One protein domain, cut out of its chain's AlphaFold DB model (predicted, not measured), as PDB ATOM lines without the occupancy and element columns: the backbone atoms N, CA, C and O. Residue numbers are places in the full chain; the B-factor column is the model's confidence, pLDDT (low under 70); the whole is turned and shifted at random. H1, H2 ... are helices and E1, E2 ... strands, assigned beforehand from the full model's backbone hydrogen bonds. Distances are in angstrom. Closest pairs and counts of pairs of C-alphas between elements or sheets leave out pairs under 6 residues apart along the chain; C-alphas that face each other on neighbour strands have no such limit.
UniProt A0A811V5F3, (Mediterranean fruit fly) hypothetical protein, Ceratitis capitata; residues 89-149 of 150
ATOM      1  N   SER A  89     221.144 141.017 179.140       90.69
ATOM      2  CA  SER A  89     220.663 140.048 178.160       90.69
ATOM      3  C   SER A  89     220.872 138.660 178.716       90.69
ATOM      4  O   SER A  89     221.965 138.336 179.195       90.69
ATOM      5  N   THR A  90     219.827 137.860 178.617       92.00
ATOM      6  CA  THR A  90     219.785 136.471 179.034       92.00
ATOM      7  C   THR A  90     220.142 135.574 177.860       92.00
ATOM      8  O   THR A  90     219.729 135.790 176.719       92.00
ATOM      9  N   TYR A  91     220.948 134.561 178.155       91.88
ATOM     10  CA  TYR A  91     221.436 133.589 177.197       91.88
ATOM     11  C   TYR A  91     221.202 132.179 177.732       91.88
ATOM     12  O   TYR A  91     221.600 131.880 178.858       91.88
ATOM     13  N   SER A  92     220.639 131.304 176.902       92.31
ATOM     14  CA  SER A  92     220.472 129.876 177.199       92.31
ATOM     15  C   SER A  92     221.466 129.043 176.401       92.31
ATOM     16  O   SER A  92     221.641 129.249 175.200       92.31
ATOM     17  N   ILE A  93     222.107 128.089 177.072       90.81
ATOM     18  CA  ILE A  93     223.100 127.176 176.505       90.81
ATOM     19  C   ILE A  93     222.481 125.789 176.360       90.81
ATOM     20  O   ILE A  93     221.954 125.233 177.323       90.81
ATOM     21  N   PHE A  94     222.611 125.209 175.175       90.06
ATOM     22  CA  PHE A  94     222.124 123.877 174.830       90.06
ATOM     23  C   PHE A  94     223.285 122.948 174.471       90.06
ATOM     24  O   PHE A  94     224.457 123.343 174.470       90.06
ATOM     25  N   ASP A  95     222.956 121.698 174.156       86.19
ATOM     26  CA  ASP A  95     223.919 120.729 173.642       86.19
ATOM     27  C   ASP A  95     224.632 121.248 172.386       86.19
ATOM     28  O   ASP A  95     224.114 122.073 171.630       86.19
ATOM     29  N   ASN A  96     225.848 120.746 172.161       82.44
ATOM     30  CA  ASN A  96     226.728 121.169 171.067       82.44
ATOM     31  C   ASN A  96     227.061 122.674 171.076       82.44
ATOM     32  O   ASN A  96     227.331 123.250 170.022       82.44
ATOM     33  N   ASN A  97     227.058 123.300 172.259       77.00
ATOM     34  CA  ASN A  97     227.395 124.710 172.473       77.00
ATOM     35  C   ASN A  97     226.525 125.695 171.674       77.00
ATOM     36  O   ASN A  97     226.966 126.785 171.298       77.00
ATOM     37  N   VAL A  98     225.270 125.330 171.412       85.88
ATOM     38  CA  VAL A  98     224.307 126.265 170.830       85.88
ATOM     39  C   VAL A  98     223.889 127.264 171.907       85.88
ATOM     40  O   VAL A  98     223.446 126.872 172.986       85.88
ATOM     41  N   VAL A  99     224.036 128.558 171.612       88.19
ATOM     42  CA  VAL A  99     223.669 129.653 172.519       88.19
ATOM     43  C   VAL A  99     222.537 130.466 171.902       88.19
ATOM     44  O   VAL A  99     222.701 131.053 170.829       88.19
ATOM     45  N   LEU A 100     221.403 130.522 172.598       89.88
ATOM     46  CA  LEU A 100     220.272 131.387 172.264       89.88
ATOM     47  C   LEU A 100     220.301 132.646 173.128       89.88
ATOM     48  O   LEU A 100     220.814 132.619 174.243       89.88
ATOM     49  N   VAL A 101     219.779 133.743 172.586       91.00
ATOM     50  CA  VAL A 101     219.637 135.039 173.265       91.00
ATOM     51  C   VAL A 101     218.152 135.308 173.408       91.00
ATOM     52  O   VAL A 101     217.432 135.011 172.459       91.00
ATOM     53  N   ASP A 102     217.741 135.883 174.536       90.19
ATOM     54  CA  ASP A 102     216.332 136.145 174.858       90.19
ATOM     55  C   ASP A 102     215.463 134.872 174.765       90.19
ATOM     56  O   ASP A 102     214.565 134.768 173.929       90.19
ATOM     57  N   PRO A 103     215.811 133.831 175.544       91.81
ATOM     58  CA  PRO A 103     215.107 132.561 175.501       91.81
ATOM     59  C   PRO A 103     213.701 132.677 176.106       91.81
ATOM     60  O   PRO A 103     213.501 133.275 177.162       91.81
ATOM     61  N   THR A 104     212.743 132.004 175.478       93.88
ATOM     62  CA  THR A 104     211.406 131.774 176.041       93.88
ATOM     63  C   THR A 104     211.470 130.900 177.295       93.88
ATOM     64  O   THR A 104     212.442 130.168 177.509       93.88
ATOM     65  N   TYR A 105     210.398 130.862 178.095       93.19
ATOM     66  CA  TYR A 105     210.334 130.001 179.286       93.19
ATOM     67  C   TYR A 105     210.616 128.539 178.933       93.19
ATOM     68  O   TYR A 105     211.342 127.829 179.634       93.19
ATOM     69  N   ARG A 106     210.069 128.080 177.800       94.00
ATOM     70  CA  ARG A 106     210.292 126.716 177.328       94.00
ATOM     71  C   ARG A 106     211.759 126.481 176.979       94.00
ATOM     72  O   ARG A 106     212.289 125.443 177.365       94.00
ATOM     73  N   GLU A 107     212.404 127.412 176.285       93.50
ATOM     74  CA  GLU A 107     213.821 127.318 175.918       93.50
ATOM     75  C   GLU A 107     214.736 127.351 177.145       93.50
ATOM     76  O   GLU A 107     215.651 126.535 177.233       93.50
ATOM     77  N   GLU A 108     214.464 128.218 178.123       91.50
ATOM     78  CA  GLU A 108     215.160 128.224 179.415       91.50
ATOM     79  C   GLU A 108     215.005 126.878 180.140       91.50
ATOM     80  O   GLU A 108     215.997 126.315 180.608       91.50
ATOM     81  N   SER A 109     213.788 126.319 180.178       91.69
ATOM     82  CA  SER A 109     213.470 125.103 180.945       91.69
ATOM     83  C   SER A 109     214.184 123.834 180.467       91.69
ATOM     84  O   SER A 109     214.380 122.910 181.256       91.69
ATOM     85  N   ILE A 110     214.566 123.781 179.189       92.75
ATOM     86  CA  ILE A 110     215.282 122.644 178.590       92.75
ATOM     87  C   ILE A 110     216.766 122.955 178.347       92.75
ATOM     88  O   ILE A 110     217.477 122.131 177.772       92.75
ATOM     89  N   SER A 111     217.227 124.147 178.730       91.94
ATOM     90  CA  SER A 111     218.626 124.539 178.586       91.94
ATOM     91  C   SER A 111     219.506 123.838 179.626       91.94
ATOM     92  O   SER A 111     219.082 123.518 180.737       91.94
ATOM     93  N   ASN A 112     220.774 123.628 179.282       91.31
ATOM     94  CA  ASN A 112     221.766 123.060 180.193       91.31
ATOM     95  C   ASN A 112     222.283 124.102 181.203       91.31
ATOM     96  O   ASN A 112     222.724 123.764 182.308       91.31
ATOM     97  N   ALA A 113     222.293 125.373 180.805       90.69
ATOM     98  CA  ALA A 113     222.660 126.506 181.643       90.69
ATOM     99  C   ALA A 113     222.093 127.805 181.077       90.69
ATOM    100  O   ALA A 113     221.953 127.952 179.865       90.69
ATOM    101  N   VAL A 114     221.890 128.773 181.966       90.38
ATOM    102  CA  VAL A 114     221.508 130.141 181.619       90.38
ATOM    103  C   VAL A 114     222.574 131.087 182.156       90.38
ATOM    104  O   VAL A 114     223.139 130.864 183.229       90.38
ATOM    105  N   PHE A 115     222.886 132.143 181.418       90.38
ATOM    106  CA  PHE A 115     223.680 133.238 181.953       90.38
ATOM    107  C   PHE A 115     223.126 134.592 181.534       90.38
ATOM    108  O   PHE A 115     222.529 134.740 180.473       90.38
ATOM    109  N   HIS A 116     223.359 135.586 182.379       89.31
ATOM    110  CA  HIS A 116     222.969 136.970 182.172       89.31
ATOM    111  C   HIS A 116     224.230 137.808 182.015       89.31
ATOM    112  O   HIS A 116     225.174 137.679 182.803       89.31
ATOM    113  N   LEU A 117     224.241 138.656 180.993       89.06
ATOM    114  CA  LEU A 117     225.369 139.513 180.669       89.06
ATOM    115  C   LEU A 117     224.912 140.970 180.605       89.06
ATOM    116  O   LEU A 117     224.154 141.349 179.711       89.06
ATOM    117  N   GLY A 118     225.389 141.772 181.552       86.56
ATOM    118  CA  GLY A 118     225.256 143.223 181.548       86.56
ATOM    119  C   GLY A 118     226.504 143.842 180.935       86.56
ATOM    120  O   GLY A 118     227.599 143.659 181.467       86.56
ATOM    121  N   VAL A 119     226.355 144.545 179.813       78.81
ATOM    122  CA  VAL A 119     227.460 145.262 179.158       78.81
ATOM    123  C   VAL A 119     227.080 146.724 179.059       78.81
ATOM    124  O   VAL A 119     225.990 147.042 178.575       78.81
ATOM    125  N   HIS A 120     227.988 147.584 179.502       76.00
ATOM    126  CA  HIS A 120     227.927 149.015 179.278       76.00
ATOM    127  C   HIS A 120     229.159 149.418 178.470       76.00
ATOM    128  O   HIS A 120     230.287 149.129 178.876       76.00
ATOM    129  N   GLU A 121     228.922 150.026 177.307       74.44
ATOM    130  CA  GLU A 121     229.943 150.259 176.280       74.44
ATOM    131  C   GLU A 121     230.665 148.945 175.918       74.44
ATOM    132  O   GLU A 121     230.052 148.063 175.319       74.44
ATOM    133  N   ASP A 122     231.921 148.778 176.336       68.31
ATOM    134  CA  ASP A 122     232.730 147.568 176.126       68.31
ATOM    135  C   ASP A 122     233.128 146.867 177.439       68.31
ATOM    136  O   ASP A 122     233.897 145.900 177.435       68.31
ATOM    137  N   THR A 123     232.604 147.328 178.578       69.62
ATOM    138  CA  THR A 123     232.897 146.746 179.891       69.62
ATOM    139  C   THR A 123     231.755 145.839 180.334       69.62
ATOM    140  O   THR A 123     230.581 146.219 180.332       69.62
ATOM    141  N   VAL A 124     232.099 144.616 180.739       71.19
ATOM    142  CA  VAL A 124     231.144 143.699 181.366       71.19
ATOM    143  C   VAL A 124     230.891 144.182 182.791       71.19
ATOM    144  O   VAL A 124     231.751 144.031 183.654       71.19
ATOM    145  N   GLY A 125     229.719 144.770 183.017       69.50
ATOM    146  CA  GLY A 125     229.273 145.216 184.339       69.50
ATOM    147  C   GLY A 125     228.720 144.074 185.191       69.50
ATOM    148  O   GLY A 125     228.792 144.134 186.410       69.50
ATOM    149  N   LEU A 126     228.204 143.011 184.563       77.88
ATOM    150  CA  LEU A 126     227.733 141.813 185.262       77.88
ATOM    151  C   LEU A 126     227.863 140.575 184.391       77.88
ATOM    152  O   LEU A 126     227.431 140.557 183.237       77.88
ATOM    153  N   PHE A 127     228.363 139.508 185.004       85.88
ATOM    154  CA  PHE A 127     228.246 138.160 184.482       85.88
ATOM    155  C   PHE A 127     227.710 137.245 185.578       85.88
ATOM    156  O   PHE A 127     228.393 136.978 186.565       85.88
ATOM    157  N   HIS A 128     226.491 136.746 185.394       85.81
ATOM    158  CA  HIS A 128     225.903 135.761 186.293       85.81
ATOM    159  C   HIS A 128     225.532 134.515 185.507       85.81
ATOM    160  O   HIS A 128     224.686 134.575 184.621       85.81
ATOM    161  N   LYS A 129     226.131 133.377 185.852       87.00
ATOM    162  CA  LYS A 129     225.836 132.088 185.232       87.00
ATOM    163  C   LYS A 129     225.194 131.151 186.249       87.00
ATOM    164  O   LYS A 129     225.777 130.880 187.295       87.00
ATOM    165  N   SER A 130     224.049 130.589 185.889       84.25
ATOM    166  CA  SER A 130     223.406 129.481 186.587       84.25
ATOM    167  C   SER A 130     223.622 128.153 185.832       84.25
ATOM    168  O   SER A 130     224.055 128.115 184.676       84.25
ATOM    169  N   GLY A 131     223.396 127.024 186.510       81.06
ATOM    170  CA  GLY A 131     223.557 125.678 185.938       81.06
ATOM    171  C   GLY A 131     224.993 125.128 185.943       81.06
ATOM    172  O   GLY A 131     225.948 125.807 186.324       81.06
ATOM    173  N   GLY A 132     225.144 123.871 185.515       79.38
ATOM    174  CA  GLY A 132     226.351 123.060 185.748       79.38
ATOM    175  C   GLY A 132     227.274 122.825 184.548       79.38
ATOM    176  O   GLY A 132     228.343 122.249 184.726       79.38
ATOM    177  N   VAL A 133     226.905 123.255 183.336       83.81
ATOM    178  CA  VAL A 133     227.773 123.075 182.156       83.81
ATOM    179  C   VAL A 133     228.834 124.172 182.036       83.81
ATOM    180  O   VAL A 133     228.542 125.334 182.343       83.81
ATOM    181  N   PRO A 134     230.058 123.833 181.592       82.25
ATOM    182  CA  PRO A 134     231.099 124.812 181.313       82.25
ATOM    183  C   PRO A 134     230.739 125.663 180.090       82.25
ATOM    184  O   PRO A 134     230.119 125.183 179.147       82.25
ATOM    185  N   ILE A 135     231.171 126.922 180.101       81.25
ATOM    186  CA  ILE A 135     231.102 127.835 178.955       81.25
ATOM    187  C   ILE A 135     232.523 128.258 178.588       81.25
ATOM    188  O   ILE A 135     233.347 128.529 179.466       81.25
ATOM    189  N   SER A 136     232.835 128.299 177.296       80.94
ATOM    190  CA  SER A 136     234.145 128.746 176.839       80.94
ATOM    191  C   SER A 136     234.241 130.274 176.829       80.94
ATOM    192  O   SER A 136     233.283 130.995 176.548       80.94
ATOM    193  N   VAL A 137     235.449 130.795 177.051       77.06
ATOM    194  CA  VAL A 137     235.725 132.242 176.966       77.06
ATOM    195  C   VAL A 137     235.388 132.801 175.577       77.06
ATOM    196  O   VAL A 137     234.951 133.943 175.457       77.06
ATOM    197  N   LYS A 138     235.539 131.992 174.519       79.69
ATOM    198  CA  LYS A 138     235.208 132.387 173.143       79.69
ATOM    199  C   LYS A 138     233.714 132.650 172.965       79.69
ATOM    200  O   LYS A 138     233.354 133.601 172.278       79.69
ATOM    201  N   GLU A 139     232.864 131.837 173.585       76.81
ATOM    202  CA  GLU A 139     231.409 132.023 173.550       76.81
ATOM    203  C   GLU A 139     231.003 133.287 174.305       76.81
ATOM    204  O   GLU A 139     230.250 134.090 173.764       76.81
ATOM    205  N   ILE A 140     231.587 133.539 175.481       78.44
ATOM    206  CA  ILE A 140     231.361 134.790 176.227       78.44
ATOM    207  C   ILE A 140     231.757 136.005 175.374       78.44
ATOM    208  O   ILE A 140     230.976 136.942 175.216       78.44
ATOM    209  N   GLN A 141     232.946 135.978 174.763       79.25
ATOM    210  CA  GLN A 141     233.419 137.051 173.880       79.25
ATOM    211  C   GLN A 141     232.526 137.240 172.648       79.25
ATOM    212  O   GLN A 141     232.321 138.369 172.200       79.25
ATOM    213  N   HIS A 142     232.000 136.151 172.086       80.94
ATOM    214  CA  HIS A 142     231.045 136.218 170.986       80.94
ATOM    215  C   HIS A 142     229.733 136.879 171.428       80.94
ATOM    216  O   HIS A 142     229.237 137.762 170.728       80.94
ATOM    217  N   SER A 143     229.213 136.522 172.605       77.06
ATOM    218  CA  SER A 143     227.999 137.115 173.174       77.06
ATOM    219  C   SER A 143     228.145 138.613 173.448       77.06
ATOM    220  O   SER A 143     227.246 139.369 173.081       77.06
ATOM    221  N   ILE A 144     229.293 139.058 173.978       75.75
ATOM    222  CA  ILE A 144     229.607 140.490 174.152       75.75
ATOM    223  C   ILE A 144     229.544 141.214 172.797       75.75
ATOM    224  O   ILE A 144     228.820 142.194 172.644       75.75
ATOM    225  N   LYS A 145     230.226 140.688 171.769       73.69
ATOM    226  CA  LYS A 145     230.247 141.299 170.427       73.69
ATOM    227  C   LYS A 145     228.880 141.348 169.750       73.69
ATOM    228  O   LYS A 145     228.637 142.252 168.956       73.69
ATOM    229  N   LYS A 146     228.028 140.348 169.985       71.75
ATOM    230  CA  LYS A 146     226.674 140.298 169.421       71.75
ATOM    231  C   LYS A 146     225.794 141.384 170.041       71.75
ATOM    232  O   LYS A 146     225.029 142.017 169.324       71.75
ATOM    233  N   ARG A 147     225.967 141.642 171.340       63.09
ATOM    234  CA  ARG A 147     225.241 142.680 172.074       63.09
ATOM    235  C   ARG A 147     225.615 144.096 171.631       63.09
ATOM    236  O   ARG A 147     224.710 144.847 171.308       63.09
ATOM    237  N   CYS A 148     226.902 144.437 171.507       57.75
ATOM    238  CA  CYS A 148     227.333 145.794 171.113       57.75
ATOM    239  C   CYS A 148     226.928 146.213 169.678       57.75
ATOM    240  O   CYS A 148     227.241 147.321 169.252       57.75
ATOM    241  N   LYS A 149     226.295 145.326 168.898       51.78
ATOM    242  CA  LYS A 149     225.846 145.581 167.518       51.78
ATOM    243  C   LYS A 149     224.337 145.805 167.374       51.78
ATOM    244  O   LYS A 149     223.895 146.031 166.248       51.78
TER     245      LYS A 149
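This is residues 89 to 149 of the 150 residues of the protein "(Mediterranean fruit fly) hypothetical protein" of Ceratitis capitata (UniProt A0A811V5F3). Picture a twisted slab of four antiparallel strands, built from two hairpins side by side, E1 with E2 and E3 with E4, and one helix, H2, packed over one face of it. A small helix, H1, sits by one end of the slab, in the link that crosses from E2 to E3, while the turn between E3 and E4 makes the far end of the longest axis. The printed part has 61 residues with two named helices and four named strands, which follow each other as E1, E2, H1, E3, E4, H2; across the sheet the order is E2, E1, E3, E4. The class is mixed, helices and strands. The whole is compact, with a radius of gyration of the C-alphas of 11.0 A and spans of 31 by 21 by 18 A.

Begin at the first printed residue, with strand E1, residues 89 to 93, an inner strand of the sheet. A tight link takes you to E2, residues 99 to 101, an edge strand that forms an antiparallel hairpin with E1; look for N 100 and O 92, 2.9 A apart and within hydrogen-bond range. Next comes helix H1, residues 105 to 109, which is on the sheet but only grazes it, with its residues 107 to 109. Its closest approach to E1 is between the C-alphas of Ser 92 and Glu 108, 6.0 A apart. Then find E3, residues 113 to 120, the other inner strand, antiparallel to E1 with 151 degrees between their directions; N 91 and O 115 are 2.8 A apart and within hydrogen-bond range. E2, H1 and E3 form a split strand-helix-strand unit, two strands that run the same way with a helix between them in the chain and E1 between them in the sheet, and its crossover is right-handed. E4, residues 123 to 129, is the other edge strand and makes a hairpin with E3 at 165 degrees; check N 116 and O 128, 2.8 A apart and within hydrogen-bond range. The sheet is twisted, with C-alphas up to 4.3 A off its best plane. H2, residues 137 to 147, is on one face of this sheet, an arrangement of two layers, a sheet with a helix layer on one face. Its closest C-alphas to E3 are those of Val 119 and Ile 144, 7.2 A apart; H2 and E2 are near each other, while H1 and H2 are apart. In H1 and H2 every O i to N i+4 pair is within hydrogen-bond range.

Find C-alpha 89 at (220.663, 140.048, 178.160), where E1 begins; it runs 13.2 A to C-alpha 93. E2 covers 6.8 A from C-alpha 99 to 101, and H1 covers 6.0 A from C-alpha 105 to 109. Go on to C-alpha 113 at (222.660, 126.506, 181.643); from there E3, the longest strand by residues, runs 23.2 A to C-alpha 120. E4 measures 17.1 A from C-alpha 123 to 129. H2 measures 15.6 A from C-alpha 137 and ends at C-alpha 147, at (225.241, 142.680, 172.074).

The two C-alphas farthest apart are those of Ile 110 and Glu 121, at 31.4 A. The printed part runs from residue 89 to 149 without a cut. No link is long; the seven residues between E4 and H2 form a short link, and the other links are tight. Look to the B-factor column for the model's confidence: the mean pLDDT of the printed part is 83.0, and residues 122 to 123, 125 and 147 to 149 are under 70.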